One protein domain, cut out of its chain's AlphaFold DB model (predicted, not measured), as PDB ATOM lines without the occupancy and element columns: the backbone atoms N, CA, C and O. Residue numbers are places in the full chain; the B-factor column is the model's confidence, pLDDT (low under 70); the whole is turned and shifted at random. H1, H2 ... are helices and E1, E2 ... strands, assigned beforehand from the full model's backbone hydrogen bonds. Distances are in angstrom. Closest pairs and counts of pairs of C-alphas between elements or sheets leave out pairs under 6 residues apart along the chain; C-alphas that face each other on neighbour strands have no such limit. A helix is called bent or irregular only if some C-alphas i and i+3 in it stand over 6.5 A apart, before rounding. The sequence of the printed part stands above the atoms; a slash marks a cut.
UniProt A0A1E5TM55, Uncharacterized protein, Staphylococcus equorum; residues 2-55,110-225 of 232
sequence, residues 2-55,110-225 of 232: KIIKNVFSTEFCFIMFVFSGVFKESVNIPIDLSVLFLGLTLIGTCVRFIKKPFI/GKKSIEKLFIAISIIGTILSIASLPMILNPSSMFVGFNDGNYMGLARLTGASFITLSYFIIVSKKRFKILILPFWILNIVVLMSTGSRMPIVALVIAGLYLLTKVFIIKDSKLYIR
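Overview. This is residues 2 to 55 and 110 to 225 of the 232 residues of an uncharacterized protein of Staphylococcus equorum (UniProt A0A1E5TM55). Two long helices, H5 and H6, cross as an X in the middle; H7 folds back beside H6, and H2 packs on H5 with H4 beyond it. H8 packs on H6 by its first part and runs away to a small strand hairpin, E1 and E2, whose residues 217 to 222 stick out. The printed part has 170 residues, with H1 to H8, then E1 and E2, antiparallel, along the chain; the class is mostly helix. It is only just compact, close to loose, with a radius of gyration of the C-alphas of 18.2 A and spans of 62 by 53 by 30 A.

Arrangement. H1, residues 2 to 7, only just touches residues 116 to 120 of H5, residues 111 to 136, with 3 pairs of C-alphas within 8 A, the closest Val 7 and Ala 120 at 7.3 A. H2, residues 10 to 18, touches residues 113 to 124 of H5 at a steep tilt of 42 degrees; the closest C-alphas, Phe 12 and Ala 120, are 5.1 A apart. H4, residues 33 to 51, touches H2 opposite ways at a shallow tilt of 32 degrees, only just short of steep, closest at C-alphas Phe 17 and Phe 37, 4.9 A. H3, residues 20 to 26, forms a helical hairpin with H4, touching its residues 33 to 34, closest at C-alphas Ser 20 and Ser 34, 5.3 A. H5 and H6, residues 151 to 171, are the hubs, touching 4 helices each; residues 118 to 129 of H5 touch H6 at a steep tilt of 51 degrees, closest at C-alphas Ser 122 and Ser 161, 4.4 A. H6 and H7, residues 174 to 193, are a helical hairpin at a shallow tilt of 20 degrees, closest at C-alphas Ile 169 and Lys 177, 5.1 A. Residues 199 to 203 of H8, residues 197 to 214, touch residues 155 to 163 of H6, closest at C-alphas Arg 156 and Pro 199, 5.9 A. H5 and H8 are apart. The helix packing is mostly crossed, but only just: 3 of 9 touching pairs are at a shallow tilt. E1, residues 215 to 218, and E2, residues 221 to 224, form a hairpin, with N 216 and O 223 within hydrogen-bond range at 2.9 A. Every O i to N i+4 pair is within hydrogen-bond range in H1, H2, H4, H6 and H8, but 1 of 3 in H3, with 2 of 4 O i to N i+3 pairs, 20 of 22 in H5 and 12 of 16 in H7.

Along the chain. H1 begins at C-alpha 2, (147.711, 67.946, 188.901). From first to last C-alpha, H4 measures 27.2 A, H5 35.7 A, H6 30.1 A, H7 29.1 A and H8 25.7 A. H5 has a kink of 30 degrees near residue 130, and H7 one of 35 degrees near residue 181. H3, H5 and H7 are irregular, H7 only just: C-alphas 22 and 25 are 7.7 A apart, 131 and 134 7.2 A, 179 and 182 6.8 A. E2 ends at C-alpha 224, (122.004, 43.348, 202.588).

Size, cuts and confidence. The C-alphas farthest apart, Pro 30 and Asp 219, are 64.1 A apart. Residues 56 to 109 are cut out, and C-alphas 55 and 110 are 12.6 A apart across the cut. Residues 49 to 55, of which 49 to 51 belong to H4, stand free. The link from H5 to H6, residues 137 to 150, is long. The mean pLDDT of the printed part is 84.0; residues 2 to 7, 147 to 149, 217 to 222 and 224 to 225 are under 70.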
ATOM      1  N   LYS A   2     148.238  69.338 188.947       47.72
ATOM      2  CA  LYS A   2     147.711  67.946 188.901       47.72
ATOM      3  C   LYS A   2     146.184  67.837 188.717       47.72
ATOM      4  O   LYS A   2     145.736  66.931 188.029       47.72
ATOM      5  N   ILE A   3     145.407  68.758 189.297       50.34
ATOM      6  CA  ILE A   3     143.933  68.758 189.208       50.34
ATOM      7  C   ILE A   3     143.478  69.103 187.783       50.34
ATOM      8  O   ILE A   3     142.736  68.334 187.185       50.34
ATOM      9  N   ILE A   4     144.022  70.173 187.192       53.47
ATOM     10  CA  ILE A   4     143.730  70.590 185.807       53.47
ATOM     11  C   ILE A   4     144.084  69.478 184.809       53.47
ATOM     12  O   ILE A   4     143.285  69.170 183.936       53.47
ATOM     13  N   LYS A   5     145.221  68.791 184.991       58.84
ATOM     14  CA  LYS A   5     145.625  67.653 184.141       58.84
ATOM     15  C   LYS A   5     144.705  66.427 184.277       58.84
ATOM     16  O   LYS A   5     144.666  65.583 183.384       58.84
ATOM     17  N   ASN A   6     143.995  66.294 185.397       57.34
ATOM     18  CA  ASN A   6     143.004  65.236 185.587       57.34
ATOM     19  C   ASN A   6     141.631  65.614 185.017       57.34
ATOM     20  O   ASN A   6     140.934  64.720 184.545       57.34
ATOM     21  N   VAL A   7     141.272  66.901 185.041       60.19
ATOM     22  CA  VAL A   7     140.011  67.411 184.485       60.19
ATOM     23  C   VAL A   7     140.093  67.506 182.961       60.19
ATOM     24  O   VAL A   7     139.272  66.899 182.292       60.19
ATOM     25  N   PHE A   8     141.127  68.132 182.392       74.44
ATOM     26  CA  PHE A   8     141.386  68.144 180.944       74.44
ATOM     27  C   PHE A   8     142.065  66.846 180.493       74.44
ATOM     28  O   PHE A   8     143.253  66.787 180.173       74.44
ATOM     29  N   SER A   9     141.298  65.764 180.531       88.06
ATOM     30  CA  SER A   9     141.713  64.443 180.072       88.06
ATOM     31  C   SER A   9     141.020  64.074 178.761       88.06
ATOM     32  O   SER A   9     139.998  64.653 178.404       88.06
ATOM     33  N   THR A  10     141.560  63.083 178.046       91.75
ATOM     34  CA  THR A  10     140.927  62.513 176.842       91.75
ATOM     35  C   THR A  10     139.477  62.106 177.119       91.75
ATOM     36  O   THR A  10     138.608  62.336 176.291       91.75
ATOM     37  N   GLU A  11     139.213  61.572 178.314       93.88
ATOM     38  CA  GLU A  11     137.880  61.217 178.792       93.88
ATOM     39  C   GLU A  11     136.944  62.432 178.884       93.88
ATOM     40  O   GLU A  11     135.783  62.343 178.503       93.88
ATOM     41  N   PHE A  12     137.443  63.574 179.357       93.62
ATOM     42  CA  PHE A  12     136.649  64.797 179.451       93.62
ATOM     43  C   PHE A  12     136.329  65.377 178.076       93.62
ATOM     44  O   PHE A  12     135.168  65.674 177.803       93.62
ATOM     45  N   CYS A  13     137.324  65.462 177.185       94.06
ATOM     46  CA  CYS A  13     137.098  65.875 175.796       94.06
ATOM     47  C   CYS A  13     136.091  64.953 175.101       94.06
ATOM     48  O   CYS A  13     135.214  65.433 174.392       94.06
ATOM     49  N   PHE A  14     136.163  63.645 175.365       95.25
ATOM     50  CA  PHE A  14     135.218  62.682 174.818       95.25
ATOM     51  C   PHE A  14     133.783  62.942 175.291       95.25
ATOM     52  O   PHE A  14     132.869  62.962 174.473       95.25
ATOM     53  N   ILE A  15     133.565  63.181 176.588       94.75
ATOM     54  CA  ILE A  15     132.220  63.489 177.099       94.75
ATOM     55  C   ILE A  15     131.717  64.834 176.560       94.75
ATOM     56  O   ILE A  15     130.555  64.923 176.167       94.75
ATOM     57  N   MET A  16     132.582  65.846 176.449       93.19
ATOM     58  CA  MET A  16     132.231  67.112 175.794       93.19
ATOM     59  C   MET A  16     131.841  66.907 174.324       93.19
ATOM     60  O   MET A  16     130.891  67.526 173.860       93.19
ATOM     61  N   PHE A  17     132.512  66.007 173.600       93.81
ATOM     62  CA  PHE A  17     132.133  65.623 172.240       93.81
ATOM     63  C   PHE A  17     130.765  64.928 172.202       93.81
ATOM     64  O   PHE A  17     129.884  65.369 171.465       93.81
ATOM     65  N   VAL A  18     130.554  63.894 173.024       92.75
ATOM     66  CA  VAL A  18     129.301  63.114 173.069       92.75
ATOM     67  C   VAL A  18     128.092  64.006 173.352       92.75
ATOM     68  O   VAL A  18     127.043  63.841 172.732       92.75
ATOM     69  N   PHE A  19     128.235  64.958 174.275       90.88
ATOM     70  CA  PHE A  19     127.150  65.849 174.690       90.88
ATOM     71  C   PHE A  19     127.207  67.235 174.043       90.88
ATOM     72  O   PHE A  19     126.417  68.100 174.411       90.88
ATOM     73  N   SER A  20     128.077  67.444 173.050       89.25
ATOM     74  CA  SER A  20     128.208  68.721 172.332       89.25
ATOM     75  C   SER A  20     126.874  69.210 171.772       89.25
ATOM     76  O   SER A  20     126.552  70.386 171.896       89.25
ATOM     77  N   GLY A  21     126.038  68.303 171.260       84.19
ATOM     78  CA  GLY A  21     124.700  68.629 170.760       84.19
ATOM     79  C   GLY A  21     123.732  69.210 171.800       84.19
ATOM     80  O   GLY A  21     122.678  69.694 171.415       84.19
ATOM     81  N   VAL A  22     124.053  69.168 173.099       85.38
ATOM     82  CA  VAL A  22     123.226  69.778 174.156       85.38
ATOM     83  C   VAL A  22     123.516  71.269 174.314       85.38
ATOM     84  O   VAL A  22     122.606  72.024 174.626       85.38
ATOM     85  N   PHE A  23     124.766  71.697 174.120       82.81
ATOM     86  CA  PHE A  23     125.206  73.053 174.472       82.81
ATOM     87  C   PHE A  23     125.862  73.826 173.327       82.81
ATOM     88  O   PHE A  23     126.063  75.028 173.465       82.81
ATOM     89  N   LYS A  24     126.216  73.180 172.208       76.50
ATOM     90  CA  LYS A  24     126.993  73.830 171.140       76.50
ATOM     91  C   LYS A  24     126.286  75.021 170.506       76.50
ATOM     92  O   LYS A  24     126.945  75.966 170.108       76.50
ATOM     93  N   GLU A  25     124.964  74.976 170.445       72.75
ATOM     94  CA  GLU A  25     124.153  76.041 169.861       72.75
ATOM     95  C   GLU A  25     123.987  77.237 170.817       72.75
ATOM     96  O   GLU A  25     123.737  78.349 170.368       72.75
ATOM     97  N   SER A  26     124.210  77.046 172.124       71.56
ATOM     98  CA  SER A  26     124.172  78.130 173.118       71.56
ATOM     99  C   SER A  26     125.451  78.955 173.170       71.56
ATOM    100  O   SER A  26     125.492  79.989 173.834       71.56
ATOM    101  N   VAL A  27     126.524  78.483 172.534       74.25
ATOM    102  CA  VAL A  27     127.823  79.147 172.558       74.25
ATOM    103  C   VAL A  27     128.132  79.615 171.144       74.25
ATOM    104  O   VAL A  27     128.506  78.822 170.285       74.25
ATOM    105  N   ASN A  28     127.968  80.916 170.905       74.00
ATOM    106  CA  ASN A  28     128.111  81.519 169.581       74.00
ATOM    107  C   ASN A  28     129.598  81.698 169.211       74.00
ATOM    108  O   ASN A  28     130.142  82.801 169.236       74.00
ATOM    109  N   ILE A  29     130.288  80.583 168.966       81.25
ATOM    110  CA  ILE A  29     131.700  80.526 168.564       81.25
ATOM    111  C   ILE A  29     131.756  80.109 167.089       81.25
ATOM    112  O   ILE A  29     131.032  79.196 166.696       81.25
ATOM    113  N   PRO A  30     132.657  80.688 166.271       80.50
ATOM    114  CA  PRO A  30     132.796  80.348 164.847       80.50
ATOM    115  C   PRO A  30     133.303  78.918 164.568       80.50
ATOM    116  O   PRO A  30     133.517  78.552 163.416       80.50
ATOM    117  N   ILE A  31     133.536  78.108 165.604       83.19
ATOM    118  CA  ILE A  31     134.083  76.753 165.516       83.19
ATOM    119  C   ILE A  31     133.037  75.782 166.062       83.19
ATOM    120  O   ILE A  31     132.597  75.934 167.202       83.19
ATOM    121  N   ASP A  32     132.695  74.740 165.293       86.19
ATOM    122  CA  ASP A  32     131.821  73.671 165.791       86.19
ATOM    123  C   ASP A  32     132.519  72.925 166.939       86.19
ATOM    124  O   ASP A  32     133.498  72.191 166.755       86.19
ATOM    125  N   LEU A  33     131.985  73.108 168.148       88.00
ATOM    126  CA  LEU A  33     132.481  72.485 169.372       88.00
ATOM    127  C   LEU A  33     132.526  70.953 169.267       88.00
ATOM    128  O   LEU A  33     133.432  70.331 169.818       88.00
ATOM    129  N   SER A  34     131.602  70.337 168.527       89.56
ATOM    130  CA  SER A  34     131.584  68.886 168.295       89.56
ATOM    131  C   SER A  34     132.855  68.441 167.569       89.56
ATOM    132  O   SER A  34     133.505  67.484 167.989       89.56
ATOM    133  N   VAL A  35     133.245  69.168 166.517       90.44
ATOM    134  CA  VAL A  35     134.444  68.877 165.715       90.44
ATOM    135  C   VAL A  35     135.708  69.125 166.534       90.44
ATOM    136  O   VAL A  35     136.613  68.289 166.536       90.44
ATOM    137  N   LEU A  36     135.746  70.223 167.294       92.50
ATOM    138  CA  LEU A  36     136.867  70.545 168.176       92.50
ATOM    139  C   LEU A  36     137.111  69.431 169.206       92.50
ATOM    140  O   LEU A  36     138.226  68.916 169.325       92.50
ATOM    141  N   PHE A  37     136.073  69.025 169.942       93.88
ATOM    142  CA  PHE A  37     136.206  67.993 170.968       93.88
ATOM    143  C   PHE A  37     136.452  66.603 170.377       93.88
ATOM    144  O   PHE A  37     137.198  65.822 170.976       93.88
ATOM    145  N   LEU A  38     135.911  66.303 169.193       94.00
ATOM    146  CA  LEU A  38     136.247  65.086 168.455       94.00
ATOM    147  C   LEU A  38     137.739  65.056 168.101       94.00
ATOM    148  O   LEU A  38     138.415  64.074 168.410       94.00
ATOM    149  N   GLY A  39     138.272  66.141 167.535       94.06
ATOM    150  CA  GLY A  39     139.687  66.266 167.178       94.06
ATOM    151  C   GLY A  39     140.612  66.110 168.386       94.06
ATOM    152  O   GLY A  39     141.547  65.309 168.362       94.06
ATOM    153  N   LEU A  40     140.307  66.790 169.495       94.19
ATOM    154  CA  LEU A  40     141.065  66.650 170.745       94.19
ATOM    155  C   LEU A  40     141.006  65.222 171.304       94.19
ATOM    156  O   LEU A  40     142.005  64.709 171.817       94.19
ATOM    157  N   THR A  41     139.853  64.559 171.193       94.56
ATOM    158  CA  THR A  41     139.700  63.168 171.630       94.56
ATOM    159  C   THR A  41     140.495  62.215 170.743       94.56
ATOM    160  O   THR A  41     141.161  61.322 171.271       94.56
ATOM    161  N   LEU A  42     140.483  62.416 169.424       94.00
ATOM    162  CA  LEU A  42     141.277  61.644 168.467       94.00
ATOM    163  C   LEU A  42     142.769  61.771 168.769       94.00
ATOM    164  O   LEU A  42     143.426  60.757 168.989       94.00
ATOM    165  N   ILE A  43     143.285  62.999 168.895       93.50
ATOM    166  CA  ILE A  43     144.693  63.253 169.240       93.50
ATOM    167  C   ILE A  43     145.047  62.560 170.561       93.50
ATOM    168  O   ILE A  43     146.024  61.814 170.641       93.50
ATOM    169  N   GLY A  44     144.226  62.747 171.600       91.75
ATOM    170  CA  GLY A  44     144.446  62.121 172.902       91.75
ATOM    171  C   GLY A  44     144.424  60.588 172.854       91.75
ATOM    172  O   GLY A  44     145.207  59.940 173.551       91.75
ATOM    173  N   THR A  45     143.560  60.012 172.017       91.69
ATOM    174  CA  THR A  45     143.441  58.564 171.812       91.69
ATOM    175  C   THR A  45     144.652  58.019 171.062       91.69
ATOM    176  O   THR A  45     145.276  57.078 171.549       91.69
ATOM    177  N   CYS A  46     145.062  58.652 169.959       91.31
ATOM    178  CA  CYS A  46     146.249  58.276 169.189       91.31
ATOM    179  C   CYS A  46     147.515  58.311 170.049       91.31
ATOM    180  O   CYS A  46     148.262  57.337 170.086       91.31
ATOM    181  N   VAL A  47     147.722  59.377 170.832       90.38
ATOM    182  CA  VAL A  47     148.882  59.493 171.736       90.38
ATOM    183  C   VAL A  47     148.924  58.355 172.763       90.38
ATOM    184  O   VAL A  47     150.004  57.876 173.113       90.38
ATOM    185  N   ARG A  48     147.772  57.904 173.276       88.44
ATOM    186  CA  ARG A  48     147.713  56.758 174.202       88.44
ATOM    187  C   ARG A  48     147.923  55.431 173.491       88.44
ATOM    188  O   ARG A  48     148.621  54.575 174.028       88.44
ATOM    189  N   PHE A  49     147.341  55.280 172.310       87.94
ATOM    190  CA  PHE A  49     147.438  54.067 171.518       87.94
ATOM    191  C   PHE A  49     148.878  53.804 171.071       87.94
ATOM    192  O   PHE A  49     149.372  52.701 171.264       87.94
ATOM    193  N   ILE A  50     149.596  54.832 170.608       89.25
ATOM    194  CA  ILE A  50     151.024  54.734 170.257       89.25
ATOM    195  C   ILE A  50     151.859  54.281 171.464       89.25
ATOM    196  O   ILE A  50     152.772  53.476 171.327       89.25
ATOM    197  N   LYS A  51     151.532  54.759 172.673       87.25
ATOM    198  CA  LYS A  51     152.250  54.372 173.901       87.25
ATOM    199  C   LYS A  51     151.930  52.954 174.367       87.25
ATOM    200  O   LYS A  51     152.765  52.335 175.020       87.25
ATOM    201  N   LYS A  52     150.707  52.478 174.125       85.81
ATOM    202  CA  LYS A  52     150.214  51.161 174.547       85.81
ATOM    203  C   LYS A  52     149.238  50.612 173.501       85.81
ATOM    204  O   LYS A  52     148.023  50.746 173.690       85.81
ATOM    205  N   PRO A  53     149.750  49.998 172.421       84.06
ATOM    206  CA  PRO A  53     148.917  49.451 171.363       84.06
ATOM    207  C   PRO A  53     148.314  48.132 171.842       84.06
ATOM    208  O   PRO A  53     148.914  47.067 171.730       84.06
ATOM    209  N   PHE A  54     147.130  48.204 172.447       82.50
ATOM    210  CA  PHE A  54     146.433  47.018 172.928       82.50
ATOM    211  C   PHE A  54     144.952  47.076 172.572       82.50
ATOM    212  O   PHE A  54     144.227  47.961 173.024       82.50
ATOM    213  N   ILE A  55     144.499  46.094 171.793       84.12
ATOM    214  CA  ILE A  55     143.097  45.927 171.406       84.12
ATOM    215  C   ILE A  55     142.648  44.535 171.849       84.12
ATOM    216  O   ILE A  55     143.176  43.519 171.403       84.12
ATOM    217  N   GLY A 110     141.527  50.862 181.710       84.69
ATOM    218  CA  GLY A 110     141.313  50.342 183.062       84.69
ATOM    219  C   GLY A 110     140.434  51.227 183.943       84.69
ATOM    220  O   GLY A 110     139.932  52.269 183.514       84.69
ATOM    221  N   LYS A 111     140.302  50.832 185.214       85.69
ATOM    222  CA  LYS A 111     139.410  51.466 186.198       85.69
ATOM    223  C   LYS A 111     139.606  52.979 186.335       85.69
ATOM    224  O   LYS A 111     138.631  53.718 186.380       85.69
ATOM    225  N   LYS A 112     140.854  53.463 186.315       87.19
ATOM    226  CA  LYS A 112     141.151  54.906 186.403       87.19
ATOM    227  C   LYS A 112     140.571  55.717 185.236       87.19
ATOM    228  O   LYS A 112     140.190  56.862 185.441       87.19
ATOM    229  N   SER A 113     140.516  55.158 184.025       88.38
ATOM    230  CA  SER A 113     139.898  55.835 182.875       88.38
ATOM    231  C   SER A 113     138.379  55.866 182.994       88.38
ATOM    232  O   SER A 113     137.773  56.894 182.720       88.38
ATOM    233  N   ILE A 114     137.772  54.784 183.488       90.00
ATOM    234  CA  ILE A 114     136.331  54.748 183.775       90.00
ATOM    235  C   ILE A 114     135.978  55.794 184.840       90.00
ATOM    236  O   ILE A 114     135.048  56.572 184.654       90.00
ATOM    237  N   GLU A 115     136.764  55.884 185.916       90.00
ATOM    238  CA  GLU A 115     136.572  56.899 186.957       90.00
ATOM    239  C   GLU A 115     136.683  58.325 186.400       90.00
ATOM    240  O   GLU A 115     135.848  59.165 186.724       90.00
ATOM    241  N   LYS A 116     137.658  58.606 185.525       91.19
ATOM    242  CA  LYS A 116     137.774  59.917 184.856       91.19
ATOM    243  C   LYS A 116     136.569  60.236 183.980       91.19
ATOM    244  O   LYS A 116     136.105  61.371 183.986       91.19
ATOM    245  N   LEU A 117     136.056  59.242 183.261       93.12
ATOM    246  CA  LEU A 117     134.864  59.383 182.434       93.12
ATOM    247  C   LEU A 117     133.633  59.681 183.303       93.12
ATOM    248  O   LEU A 117     132.889  60.609 183.006       93.12
ATOM    249  N   PHE A 118     133.468  58.983 184.429       93.44
ATOM    250  CA  PHE A 118     132.392  59.260 185.390       93.44
ATOM    251  C   PHE A 118     132.507  60.651 186.011       93.44
ATOM    252  O   PHE A 118     131.499  61.344 186.125       93.44
ATOM    253  N   ILE A 119     133.721  61.081 186.369       92.81
ATOM    254  CA  ILE A 119     133.975  62.443 186.853       92.81
ATOM    255  C   ILE A 119     133.573  63.466 185.785       92.81
ATOM    256  O   ILE A 119     132.888  64.429 186.111       92.81
ATOM    257  N   ALA A 120     133.950  63.256 184.521       94.19
ATOM    258  CA  ALA A 120     133.596  64.163 183.431       94.19
ATOM    259  C   ALA A 120     132.075  64.274 183.242       94.19
ATOM    260  O   ALA A 120     131.556  65.388 183.202       94.19
ATOM    261  N   ILE A 121     131.357  63.143 183.212       94.88
ATOM    262  CA  ILE A 121     129.886  63.122 183.134       94.88
ATOM    263  C   ILE A 121     129.270  63.871 184.322       94.88
ATOM    264  O   ILE A 121     128.436  64.750 184.115       94.88
ATOM    265  N   SER A 122     129.702  63.566 185.553       94.81
ATOM    266  CA  SER A 122     129.206  64.232 186.763       94.81
ATOM    267  C   SER A 122     129.433  65.742 186.730       94.81
ATOM    268  O   SER A 122     128.535  66.499 187.083       94.81
ATOM    269  N   ILE A 123     130.621  66.195 186.313       94.31
ATOM    270  CA  ILE A 123     130.952  67.623 186.242       94.31
ATOM    271  C   ILE A 123     130.072  68.311 185.201       94.31
ATOM    272  O   ILE A 123     129.400  69.283 185.528       94.31
ATOM    273  N   ILE A 124     130.038  67.798 183.970       93.56
ATOM    274  CA  ILE A 124     129.324  68.442 182.860       93.56
ATOM    275  C   ILE A 124     127.815  68.446 183.123       93.56
ATOM    276  O   ILE A 124     127.174  69.486 182.991       93.56
ATOM    277  N   GLY A 125     127.246  67.325 183.575       94.12
ATOM    278  CA  GLY A 125     125.824  67.258 183.910       94.12
ATOM    279  C   GLY A 125     125.441  68.155 185.083       94.12
ATOM    280  O   GLY A 125     124.391  68.789 185.045       94.12
ATOM    281  N   THR A 126     126.314  68.298 186.082       94.88
ATOM    282  CA  THR A 126     126.086  69.242 187.185       94.88
ATOM    283  C   THR A 126     126.181  70.694 186.721       94.88
ATOM    284  O   THR A 126     125.330  71.489 187.104       94.88
ATOM    285  N   ILE A 127     127.149  71.044 185.867       94.00
ATOM    286  CA  ILE A 127     127.264  72.396 185.295       94.00
ATOM    287  C   ILE A 127     125.994  72.757 184.523       94.00
ATOM    288  O   ILE A 127     125.421  73.815 184.770       94.00
ATOM    289  N   LEU A 128     125.511  71.871 183.644       91.88
ATOM    290  CA  LEU A 128     124.274  72.130 182.903       91.88
ATOM    291  C   LEU A 128     123.042  72.154 183.812       91.88
ATOM    292  O   LEU A 128     122.149  72.966 183.599       91.88
ATOM    293  N   SER A 129     123.013  71.326 184.858       92.62
ATOM    294  CA  SER A 129     121.944  71.374 185.859       92.62
ATOM    295  C   SER A 129     121.896  72.734 186.562       92.62
ATOM    296  O   SER A 129     120.826  73.329 186.663       92.62
ATOM    297  N   ILE A 130     123.050  73.268 186.982       93.44
ATOM    298  CA  ILE A 130     123.149  74.612 187.574       93.44
ATOM    299  C   ILE A 130     122.696  75.668 186.562       93.44
ATOM    300  O   ILE A 130     121.891  76.531 186.900       93.44
ATOM    301  N   ALA A 131     123.164  75.579 185.315       90.38
ATOM    302  CA  ALA A 131     122.807  76.527 184.264       90.38
ATOM    303  C   ALA A 131     121.304  76.510 183.918       90.38
ATOM    304  O   ALA A 131     120.772  77.520 183.475       90.38
ATOM    305  N   SER A 132     120.608  75.394 184.159       89.31
ATOM    306  CA  SER A 132     119.162  75.258 183.929       89.31
ATOM    307  C   SER A 132     118.273  75.737 185.089       89.31
ATOM    308  O   SER A 132     117.059  75.854 184.918       89.31
ATOM    309  N   LEU A 133     118.847  76.059 186.258       89.81
ATOM    310  CA  LEU A 133     118.096  76.529 187.432       89.81
ATOM    311  C   LEU A 133     117.193  77.747 187.171       89.81
ATOM    312  O   LEU A 133     116.052  77.718 187.633       89.81
ATOM    313  N   PRO A 134     117.624  78.789 186.431       88.00
ATOM    314  CA  PRO A 134     116.767  79.942 186.159       88.00
ATOM    315  C   PRO A 134     115.477  79.561 185.426       88.00
ATOM    316  O   PRO A 134     114.429  80.146 185.675       88.00
ATOM    317  N   MET A 135     115.544  78.551 184.553       85.94
ATOM    318  CA  MET A 135     114.390  78.067 183.801       85.94
ATOM    319  C   MET A 135     113.444  77.259 184.697       85.94
ATOM    320  O   MET A 135     112.240  77.457 184.628       85.94
ATOM    321  N   ILE A 136     113.978  76.438 185.610       85.12
ATOM    322  CA  ILE A 136     113.181  75.699 186.611       85.12
ATOM    323  C   ILE A 136     112.376  76.647 187.507       85.12
ATOM    324  O   ILE A 136     111.245  76.343 187.874       85.12
ATOM    325  N   LEU A 137     112.962  77.788 187.871       85.19
ATOM    326  CA  LEU A 137     112.323  78.785 188.730       85.19
ATOM    327  C   LEU A 137     111.319  79.672 187.978       85.19
ATOM    328  O   LEU A 137     110.611  80.451 188.614       85.19
ATOM    329  N   ASN A 138     111.247  79.571 186.648       83.88
ATOM    330  CA  ASN A 138     110.344  80.374 185.838       83.88
ATOM    331  C   ASN A 138     108.995  79.645 185.635       83.88
ATOM    332  O   ASN A 138     108.946  78.652 184.899       83.88
ATOM    333  N   PRO A 139     107.884  80.153 186.211       70.62
ATOM    334  CA  PRO A 139     106.575  79.493 186.173       70.62
ATOM    335  C   PRO A 139     105.946  79.418 184.773       70.62
ATOM    336  O   PRO A 139     104.968  78.703 184.582       70.62
ATOM    337  N   SER A 140     106.492  80.140 183.790       74.44
ATOM    338  CA  SER A 140     106.013  80.119 182.400       74.44
ATOM    339  C   SER A 140     106.549  78.950 181.565       74.44
ATOM    340  O   SER A 140     106.048  78.703 180.467       74.44
ATOM    341  N   SER A 141     107.554  78.211 182.052       70.69
ATOM    342  CA  SER A 141     108.166  77.115 181.295       70.69
ATOM    343  C   SER A 141     107.513  75.764 181.614       70.69
ATOM    344  O   SER A 141     107.532  75.298 182.749       70.69
ATOM    345  N   MET A 142     106.924  75.112 180.602       73.12
ATOM    346  CA  MET A 142     106.305  73.784 180.765       73.12
ATOM    347  C   MET A 142     107.351  72.660 180.855       73.12
ATOM    348  O   MET A 142     107.146  71.678 181.564       73.12
ATOM    349  N   PHE A 143     108.477  72.809 180.151       81.44
ATOM    350  CA  PHE A 143     109.583  71.853 180.154       81.44
ATOM    351  C   PHE A 143     110.920  72.578 180.210       81.44
ATOM    352  O   PHE A 143     111.145  73.544 179.481       81.44
ATOM    353  N   VAL A 144     111.825  72.069 181.042       81.69
ATOM    354  CA  VAL A 144     113.172  72.619 181.181       81.69
ATOM    355  C   VAL A 144     114.093  71.974 180.159       81.69
ATOM    356  O   VAL A 144     114.315  70.762 180.156       81.69
ATOM    357  N   GLY A 145     114.643  72.804 179.282       78.75
ATOM    358  CA  GLY A 145     115.620  72.405 178.285       78.75
ATOM    359  C   GLY A 145     116.829  73.324 178.294       78.75
ATOM    360  O   GLY A 145     116.893  74.305 179.026       78.75
ATOM    361  N   PHE A 146     117.801  72.983 177.463       72.25
ATOM    362  CA  PHE A 146     118.921  73.856 177.138       72.25
ATOM    363  C   PHE A 146     118.810  74.197 175.651       72.25
ATOM    364  O   PHE A 146     118.449  73.304 174.892       72.25
ATOM    365  N   ASN A 147     119.070  75.446 175.261       65.50
ATOM    366  CA  ASN A 147     119.000  75.952 173.880       65.50
ATOM    367  C   ASN A 147     117.728  75.596 173.085       65.50
ATOM    368  O   ASN A 147     117.625  74.503 172.536       65.50
ATOM    369  N   ASP A 148     116.750  76.501 173.032       64.75
ATOM    370  CA  ASP A 148     115.503  76.312 172.263       64.75
ATOM    371  C   ASP A 148     114.748  75.002 172.566       64.75
ATOM    372  O   ASP A 148     113.996  74.471 171.751       64.75
ATOM    373  N   GLY A 149     114.915  74.476 173.783       66.19
ATOM    374  CA  GLY A 149     114.155  73.323 174.250       66.19
ATOM    375  C   GLY A 149     114.770  71.965 173.920       66.19
ATOM    376  O   GLY A 149     114.027  70.992 173.802       66.19
ATOM    377  N   ASN A 150     116.102  71.814 173.868       84.12
ATOM    378  CA  ASN A 150     116.730  70.483 173.878       84.12
ATOM    379  C   ASN A 150     116.633  69.801 175.267       84.12
ATOM    380  O   ASN A 150     117.627  69.451 175.912       84.12
ATOM    381  N   TYR A 151     115.404  69.595 175.745       86.69
ATOM    382  CA  TYR A 151     115.095  68.944 177.019       86.69
ATOM    383  C   TYR A 151     115.523  67.473 177.020       86.69
ATOM    384  O   TYR A 151     115.958  66.952 178.044       86.69
ATOM    385  N   MET A 152     115.480  66.794 175.864       86.69
ATOM    386  CA  MET A 152     115.918  65.400 175.751       86.69
ATOM    387  C   MET A 152     117.425  65.247 175.950       86.69
ATOM    388  O   MET A 152     117.862  64.312 176.621       86.69
ATOM    389  N   GLY A 153     118.225  66.131 175.350       88.06
ATOM    390  CA  GLY A 153     119.675  66.137 175.506       88.06
ATOM    391  C   GLY A 153     120.078  66.404 176.953       88.06
ATOM    392  O   GLY A 153     120.870  65.646 177.519       88.06
ATOM    393  N   LEU A 154     119.449  67.411 177.570       89.62
ATOM    394  CA  LEU A 154     119.637  67.733 178.982       89.62
ATOM    395  C   LEU A 154     119.284  66.536 179.877       89.62
ATOM    396  O   LEU A 154     120.107  66.126 180.689       89.62
ATOM    397  N   ALA A 155     118.126  65.906 179.661       90.56
ATOM    398  CA  ALA A 155     117.667  64.764 180.447       90.56
ATOM    399  C   ALA A 155     118.598  63.540 180.362       90.56
ATOM    400  O   ALA A 155     118.839  62.858 181.359       90.56
ATOM    401  N   ARG A 156     119.164  63.244 179.183       89.88
ATOM    402  CA  ARG A 156     120.139  62.145 179.034       89.88
ATOM    403  C   ARG A 156     121.405  62.409 179.845       89.88
ATOM    404  O   ARG A 156     121.922  61.498 180.488       89.88
ATOM    405  N   LEU A 157     121.902  63.644 179.813       92.12
ATOM    406  CA  LEU A 157     123.129  64.022 180.504       92.12
ATOM    407  C   LEU A 157     122.933  64.116 182.023       92.12
ATOM    408  O   LEU A 157     123.751  63.577 182.767       92.12
ATOM    409  N   THR A 158     121.852  64.738 182.496       92.50
ATOM    410  CA  THR A 158     121.545  64.813 183.935       92.50
ATOM    411  C   THR A 158     121.208  63.438 184.507       92.50
ATOM    412  O   THR A 158     121.660  63.112 185.602       92.50
ATOM    413  N   GLY A 159     120.535  62.573 183.740       90.81
ATOM    414  CA  GLY A 159     120.326  61.168 184.096       90.81
ATOM    415  C   GLY A 159     121.639  60.385 184.217       90.81
ATOM    416  O   GLY A 159     121.864  59.701 185.217       90.81
ATOM    417  N   ALA A 160     122.554  60.523 183.251       91.94
ATOM    418  CA  ALA A 160     123.876  59.897 183.328       91.94
ATOM    419  C   ALA A 160     124.697  60.430 184.518       91.94
ATOM    420  O   ALA A 160     125.293  59.649 185.258       91.94
ATOM    421  N   SER A 161     124.671  61.747 184.741       94.44
ATOM    422  CA  SER A 161     125.319  62.425 185.870       94.44
ATOM    423  C   SER A 161     124.765  61.973 187.218       94.44
ATOM    424  O   SER A 161     125.527  61.708 188.147       94.44
ATOM    425  N   PHE A 162     123.451  61.779 187.327       92.31
ATOM    426  CA  PHE A 162     122.824  61.212 188.515       92.31
ATOM    427  C   PHE A 162     123.354  59.802 188.819       92.31
ATOM    428  O   PHE A 162     123.704  59.507 189.966       92.31
ATOM    429  N   ILE A 163     123.480  58.938 187.805       90.75
ATOM    430  CA  ILE A 163     124.015  57.575 187.968       90.75
ATOM    431  C   ILE A 163     125.478  57.625 188.427       90.75
ATOM    432  O   ILE A 163     125.849  56.941 189.387       90.75
ATOM    433  N   THR A 164     126.315  58.452 187.799       91.88
ATOM    434  CA  THR A 164     127.735  58.557 188.166       91.88
ATOM    435  C   THR A 164     127.933  59.185 189.549       91.88
ATOM    436  O   THR A 164     128.755  58.702 190.329       91.88
ATOM    437  N   LEU A 165     127.134  60.190 189.924       91.75
ATOM    438  CA  LEU A 165     127.119  60.746 191.284       91.75
ATOM    439  C   LEU A 165     126.651  59.706 192.311       91.75
ATOM    440  O   LEU A 165     127.240  59.613 193.387       91.75
ATOM    441  N   SER A 166     125.666  58.869 191.971       88.62
ATOM    442  CA  SER A 166     125.203  57.769 192.832       88.62
ATOM    443  C   SER A 166     126.320  56.757 193.089       88.62
ATOM    444  O   SER A 166     126.555  56.366 194.234       88.62
ATOM    445  N   TYR A 167     127.079  56.395 192.050       88.06
ATOM    446  CA  TYR A 167     128.280  55.572 192.193       88.06
ATOM    447  C   TYR A 167     129.283  56.202 193.174       88.06
ATOM    448  O   TYR A 167     129.752  55.531 194.101       88.06
ATOM    449  N   PHE A 168     129.568  57.504 193.046       88.88
ATOM    450  CA  PHE A 168     130.480  58.181 193.970       88.88
ATOM    451  C   PHE A 168     129.929  58.279 195.398       88.88
ATOM    452  O   PHE A 168     130.713  58.148 196.339       88.88
ATOM    453  N   ILE A 169     128.617  58.428 195.600       87.75
ATOM    454  CA  ILE A 169     127.993  58.381 196.934       87.75
ATOM    455  C   ILE A 169     128.194  57.008 197.583       87.75
ATOM    456  O   ILE A 169     128.448  56.925 198.787       87.75
ATOM    457  N   ILE A 170     128.110  55.921 196.814       84.88
ATOM    458  CA  ILE A 170     128.283  54.560 197.334       84.88
ATOM    459  C   ILE A 170     129.743  54.324 197.745       84.88
ATOM    460  O   ILE A 170     129.995  53.882 198.868       84.88
ATOM    461  N   VAL A 171     130.696  54.670 196.873       83.81
ATOM    462  CA  VAL A 171     132.123  54.325 197.031       83.81
ATOM    463  C   VAL A 171     132.898  55.304 197.929       83.81
ATOM    464  O   VAL A 171     133.912  54.931 198.522       83.81
ATOM    465  N   SER A 172     132.448  56.554 198.076       83.44
ATOM    466  CA  SER A 172     133.202  57.586 198.806       83.44
ATOM    467  C   SER A 172     133.112  57.480 200.334       83.44
ATOM    468  O   SER A 172     132.146  56.974 200.907       83.44
ATOM    469  N   LYS A 173     134.105  58.048 201.035       81.62
ATOM    470  CA  LYS A 173     134.068  58.223 202.503       81.62
ATOM    471  C   LYS A 173     132.919  59.158 202.913       81.62
ATOM    472  O   LYS A 173     132.617  60.101 202.184       81.62
ATOM    473  N   LYS A 174     132.357  58.969 204.119       81.06
ATOM    474  CA  LYS A 174     131.198  59.725 204.654       81.06
ATOM    475  C   LYS A 174     131.302  61.246 204.442       81.06
ATOM    476  O   LYS A 174     130.351  61.843 203.957       81.06
ATOM    477  N   ARG A 175     132.475  61.844 204.695       82.12
ATOM    478  CA  ARG A 175     132.721  63.290 204.504       82.12
ATOM    479  C   ARG A 175     132.476  63.788 203.071       82.12
ATOM    480  O   ARG A 175     131.961  64.878 202.883       82.12
ATOM    481  N   PHE A 176     132.819  62.986 202.062       85.88
ATOM    482  CA  PHE A 176     132.654  63.367 200.657       85.88
ATOM    483  C   PHE A 176     131.227  63.128 200.167       85.88
ATOM    484  O   PHE A 176     130.781  63.827 199.268       85.88
ATOM    485  N   LYS A 177     130.483  62.198 200.784       87.00
ATOM    486  CA  LYS A 177     129.067  61.974 200.453       87.00
ATOM    487  C   LYS A 177     128.241  63.239 200.670       87.00
ATOM    488  O   LYS A 177     127.432  63.576 199.820       87.00
ATOM    489  N   ILE A 178     128.503  63.955 201.767       89.00
ATOM    490  CA  ILE A 178     127.813  65.207 202.107       89.00
ATOM    491  C   ILE A 178     128.060  66.277 201.035       89.00
ATOM    492  O   ILE A 178     127.128  66.969 200.649       89.00
ATOM    493  N   LEU A 179     129.281  66.361 200.497       89.94
ATOM    494  CA  LEU A 179     129.622  67.308 199.429       89.94
ATOM    495  C   LEU A 179     128.984  66.951 198.077       89.94
ATOM    496  O   LEU A 179     128.715  67.835 197.275       89.94
ATOM    497  N   ILE A 180     128.751  65.662 197.812       91.81
ATOM    498  CA  ILE A 180     128.174  65.177 196.547       91.81
ATOM    499  C   ILE A 180     126.641  65.272 196.559       91.81
ATOM    500  O   ILE A 180     126.028  65.506 195.518       91.81
ATOM    501  N   LEU A 181     126.025  65.110 197.733       91.88
ATOM    502  CA  LEU A 181     124.576  65.092 197.924       91.88
ATOM    503  C   LEU A 181     123.827  66.279 197.285       91.88
ATOM    504  O   LEU A 181     122.866  66.012 196.567       91.88
ATOM    505  N   PRO A 182     124.227  67.558 197.458       94.12
ATOM    506  CA  PRO A 182     123.500  68.672 196.847       94.12
ATOM    507  C   PRO A 182     123.513  68.607 195.315       94.12
ATOM    508  O   PRO A 182     122.488  68.845 194.684       94.12
ATOM    509  N   PHE A 183     124.632  68.209 194.705       95.06
ATOM    510  CA  PHE A 183     124.717  68.045 193.252       95.06
ATOM    511  C   PHE A 183     123.887  66.862 192.760       95.06
ATOM    512  O   PHE A 183     123.276  66.930 191.697       95.06
ATOM    513  N   TRP A 184     123.826  65.785 193.541       94.12
ATOM    514  CA  TRP A 184     122.961  64.647 193.247       94.12
ATOM    515  C   TRP A 184     121.480  65.047 193.261       94.12
ATOM    516  O   TRP A 184     120.770  64.745 192.303       94.12
ATOM    517  N   ILE A 185     121.044  65.791 194.289       93.50
ATOM    518  CA  ILE A 185     119.672  66.319 194.401       93.50
ATOM    519  C   ILE A 185     119.373  67.258 193.231       93.50
ATOM    520  O   ILE A 185     118.327  67.158 192.596       93.50
ATOM    521  N   LEU A 186     120.312  68.139 192.898       94.38
ATOM    522  CA  LEU A 186     120.149  69.064 191.788       94.38
ATOM    523  C   LEU A 186     119.903  68.325 190.462       94.38
ATOM    524  O   LEU A 186     118.944  68.637 189.765       94.38
ATOM    525  N   ASN A 187     120.718  67.316 190.132       92.62
ATOM    526  CA  ASN A 187     120.578  66.578 188.870       92.62
ATOM    527  C   ASN A 187     119.228  65.841 188.770       92.62
ATOM    528  O   ASN A 187     118.656  65.803 187.684       92.62
ATOM    529  N   ILE A 188     118.698  65.280 189.871       91.12
ATOM    530  CA  ILE A 188     117.376  64.628 189.843       91.12
ATOM    531  C   ILE A 188     116.235  65.638 189.704       91.12
ATOM    532  O   ILE A 188     115.299  65.373 188.954       91.12
ATOM    533  N   VAL A 189     116.333  66.806 190.349       91.62
ATOM    534  CA  VAL A 189     115.343  67.882 190.193       91.62
ATOM    535  C   VAL A 189     115.297  68.341 188.739       91.62
ATOM    536  O   VAL A 189     114.233  68.308 188.129       91.62
ATOM    537  N   VAL A 190     116.448  68.670 188.143       91.00
ATOM    538  CA  VAL A 190     116.514  69.093 186.733       91.00
ATOM    539  C   VAL A 190     115.979  68.011 185.806       91.00
ATOM    540  O   VAL A 190     115.217  68.301 184.887       91.00
ATOM    541  N   LEU A 191     116.344  66.750 186.053       90.19
ATOM    542  CA  LEU A 191     115.854  65.630 185.265       90.19
ATOM    543  C   LEU A 191     114.324  65.536 185.286       90.19
ATOM    544  O   LEU A 191     113.719  65.387 184.225       90.19
ATOM    545  N   MET A 192     113.705  65.644 186.463       88.75
ATOM    546  CA  MET A 192     112.247  65.636 186.598       88.75
ATOM    547  C   MET A 192     111.609  66.826 185.872       88.75
ATOM    548  O   MET A 192     110.602  66.649 185.186       88.75
ATOM    549  N   SER A 193     112.237  68.003 185.929       88.25
ATOM    550  CA  SER A 193     111.754  69.215 185.258       88.25
ATOM    551  C   SER A 193     111.873  69.182 183.728       88.25
ATOM    552  O   SER A 193     111.206  69.955 183.045       88.25
ATOM    553  N   THR A 194     112.686  68.289 183.151       87.94
ATOM    554  CA  THR A 194     112.784  68.159 181.682       87.94
ATOM    555  C   THR A 194     111.548  67.531 181.030       87.94
ATOM    556  O   THR A 194     111.404  67.590 179.812       87.94
ATOM    557  N   GLY A 195     110.683  66.860 181.805       81.38
ATOM    558  CA  GLY A 195     109.514  66.131 181.293       81.38
ATOM    559  C   GLY A 195     109.831  64.910 180.417       81.38
ATOM    560  O   GLY A 195     108.920  64.264 179.892       81.38
ATOM    561  N   SER A 196     111.109  64.549 180.256       84.06
ATOM    562  CA  SER A 196     111.509  63.409 179.433       84.06
ATOM    563  C   SER A 196     111.266  62.085 180.163       84.06
ATOM    564  O   SER A 196     111.942  61.747 181.134       84.06
ATOM    565  N   ARG A 197     110.310  61.290 179.669       79.69
ATOM    566  CA  ARG A 197     109.905  60.018 180.298       79.69
ATOM    567  C   ARG A 197     110.953  58.909 180.154       79.69
ATOM    568  O   ARG A 197     111.141  58.121 181.074       79.69
ATOM    569  N   MET A 198     111.656  58.842 179.021       77.75
ATOM    570  CA  MET A 198     112.608  57.755 178.735       77.75
ATOM    571  C   MET A 198     113.817  57.720 179.688       77.75
ATOM    572  O   MET A 198     114.120  56.645 180.202       77.75
ATOM    573  N   PRO A 199     114.496  58.845 179.982       77.88
ATOM    574  CA  PRO A 199     115.572  58.876 180.974       77.88
ATOM    575  C   PRO A 199     115.120  58.455 182.379       77.88
ATOM    576  O   PRO A 199     115.869  57.782 183.084       77.88
ATOM    577  N   ILE A 200     113.881  58.778 182.763       77.31
ATOM    578  CA  ILE A 200     113.295  58.352 184.043       77.31
ATOM    579  C   ILE A 200     113.077  56.835 184.053       77.31
ATOM    580  O   ILE A 200     113.486  56.164 184.996       77.31
ATOM    581  N   VAL A 201     112.501  56.271 182.988       76.94
ATOM    582  CA  VAL A 201     112.330  54.812 182.852       76.94
ATOM    583  C   VAL A 201     113.684  54.100 182.906       76.94
ATOM    584  O   VAL A 201     113.838  53.122 183.637       76.94
ATOM    585  N   ALA A 202     114.692  54.617 182.199       77.44
ATOM    586  CA  ALA A 202     116.045  54.070 182.235       77.44
ATOM    587  C   ALA A 202     116.648  54.106 183.650       77.44
ATOM    588  O   ALA A 202     117.294  53.143 184.065       77.44
ATOM    589  N   LEU A 203     116.397  55.170 184.422       77.31
ATOM    590  CA  LEU A 203     116.808  55.251 185.825       77.31
ATOM    591  C   LEU A 203     116.093  54.249 186.721       77.31
ATOM    592  O   LEU A 203     116.743  53.654 187.577       77.31
ATOM    593  N   VAL A 204     114.791  54.039 186.530       80.31
ATOM    594  CA  VAL A 204     114.037  53.026 187.282       80.31
ATOM    595  C   VAL A 204     114.620  51.642 187.011       80.31
ATOM    596  O   VAL A 204     114.913  50.909 187.951       80.31
ATOM    597  N   ILE A 205     114.879  51.307 185.744       79.81
ATOM    598  CA  ILE A 205     115.496  50.031 185.357       79.81
ATOM    599  C   ILE A 205     116.897  49.894 185.971       79.81
ATOM    600  O   ILE A 205     117.219  48.857 186.555       79.81
ATOM    601  N   ALA A 206     117.725  50.940 185.893       77.00
ATOM    602  CA  ALA A 206     119.058  50.942 186.495       77.00
ATOM    603  C   ALA A 206     118.997  50.790 188.027       77.00
ATOM    604  O   ALA A 206     119.792  50.049 188.608       77.00
ATOM    605  N   GLY A 207     118.034  51.443 188.678       76.50
ATOM    606  CA  GLY A 207     117.774  51.337 190.110       76.50
ATOM    607  C   GLY A 207     117.354  49.927 190.515       76.50
ATOM    608  O   GLY A 207     117.956  49.355 191.421       76.50
ATOM    609  N   LEU A 208     116.399  49.325 189.801       79.12
ATOM    610  CA  LEU A 208     115.982  47.935 190.007       79.12
ATOM    611  C   LEU A 208     117.165  46.976 189.856       79.12
ATOM    612  O   LEU A 208     117.396  46.139 190.727       79.12
ATOM    613  N   TYR A 209     117.975  47.144 188.809       78.94
ATOM    614  CA  TYR A 209     119.182  46.344 188.623       78.94
ATOM    615  C   TYR A 209     120.158  46.495 189.800       78.94
ATOM    616  O   TYR A 209     120.646  45.495 190.326       78.94
ATOM    617  N   LEU A 210     120.409  47.717 190.279       72.62
ATOM    618  CA  LEU A 210     121.261  47.941 191.451       72.62
ATOM    619  C   LEU A 210     120.687  47.291 192.718       72.62
ATOM    620  O   LEU A 210     121.443  46.674 193.471       72.62
ATOM    621  N   LEU A 211     119.368  47.352 192.929       73.69
ATOM    622  CA  LEU A 211     118.702  46.690 194.054       73.69
ATOM    623  C   LEU A 211     118.942  45.174 194.029       73.69
ATOM    624  O   LEU A 211     119.310  44.620 195.062       73.69
ATOM    625  N   THR A 212     118.866  44.519 192.862       75.00
ATOM    626  CA  THR A 212     119.179  43.074 192.753       75.00
ATOM    627  C   THR A 212     120.625  42.729 193.121       75.00
ATOM    628  O   THR A 212     120.925  41.599 193.497       75.00
ATOM    629  N   LYS A 213     121.556  43.684 193.016       70.50
ATOM    630  CA  LYS A 213     122.958  43.474 193.410       70.50
ATOM    631  C   LYS A 213     123.173  43.711 194.904       70.50
ATOM    632  O   LYS A 213     124.036  43.060 195.500       70.50
ATOM    633  N   VAL A 214     122.435  44.642 195.502       71.06
ATOM    634  CA  VAL A 214     122.552  44.999 196.925       71.06
ATOM    635  C   VAL A 214     121.818  44.000 197.819       71.06
ATOM    636  O   VAL A 214     122.348  43.624 198.869       71.06
ATOM    637  N   PHE A 215     120.635  43.560 197.396       71.44
ATOM    638  CA  PHE A 215     119.767  42.666 198.150       71.44
ATOM    639  C   PHE A 215     119.869  41.235 197.626       71.44
ATOM    640  O   PHE A 215     119.689  40.980 196.439       71.44
ATOM    641  N   ILE A 216     120.148  40.295 198.526       72.56
ATOM    642  CA  ILE A 216     120.082  38.860 198.247       72.56
ATOM    643  C   ILE A 216     118.865  38.330 198.993       72.56
ATOM    644  O   ILE A 216     118.817  38.401 200.220       72.56
ATOM    645  N   ILE A 217     117.887  37.809 198.257       69.62
ATOM    646  CA  ILE A 217     116.754  37.090 198.840       69.62
ATOM    647  C   ILE A 217     117.160  35.622 198.911       69.62
ATOM    648  O   ILE A 217     117.424  35.001 197.883       69.62
ATOM    649  N   LYS A 218     117.261  35.082 200.126       63.53
ATOM    650  CA  LYS A 218     117.532  33.661 200.361       63.53
ATOM    651  C   LYS A 218     116.643  33.182 201.505       63.53
ATOM    652  O   LYS A 218     116.543  33.875 202.512       63.53
ATOM    653  N   ASP A 219     115.978  32.042 201.335       67.25
ATOM    654  CA  ASP A 219     115.135  31.405 202.362       67.25
ATOM    655  C   ASP A 219     114.108  32.366 202.999       67.25
ATOM    656  O   ASP A 219     113.995  32.466 204.222       67.25
ATOM    657  N   SER A 220     113.412  33.149 202.162       68.75
ATOM    658  CA  SER A 220     112.427  34.169 202.577       68.75
ATOM    659  C   SER A 220     112.974  35.262 203.512       68.75
ATOM    660  O   SER A 220     112.208  36.016 204.111       68.75
ATOM    661  N   LYS A 221     114.303  35.389 203.619       63.28
ATOM    662  CA  LYS A 221     115.006  36.436 204.363       63.28
ATOM    663  C   LYS A 221     115.754  37.350 203.395       63.28
ATOM    664  O   LYS A 221     116.361  36.912 202.414       63.28
ATOM    665  N   LEU A 222     115.696  38.648 203.677       66.69
ATOM    666  CA  LEU A 222     116.295  39.694 202.856       66.69
ATOM    667  C   LEU A 222     117.649  40.099 203.452       66.69
ATOM    668  O   LEU A 222     117.724  40.673 204.537       66.69
ATOM    669  N   TYR A 223     118.729  39.780 202.741       70.81
ATOM    670  CA  TYR A 223     120.098  40.060 203.165       70.81
ATOM    671  C   TYR A 223     120.660  41.276 202.425       70.81
ATOM    672  O   TYR A 223     120.591  41.355 201.199       70.81
ATOM    673  N   ILE A 224     121.281  42.202 203.161       69.38
ATOM    674  CA  ILE A 224     122.004  43.348 202.588       69.38
ATOM    675  C   ILE A 224     123.486  42.990 202.476       69.38
ATOM    676  O   ILE A 224     124.145  42.684 203.475       69.38
ATOM    677  N   ARG A 225     124.052  43.059 201.266       65.75
ATOM    678  CA  ARG A 225     125.477  42.772 201.038       65.75
ATOM    679  C   ARG A 225     126.355  43.874 201.660       65.75
ATOM    680  O   ARG A 225     126.587  44.916 201.057       65.75
TER     681      ARG A 225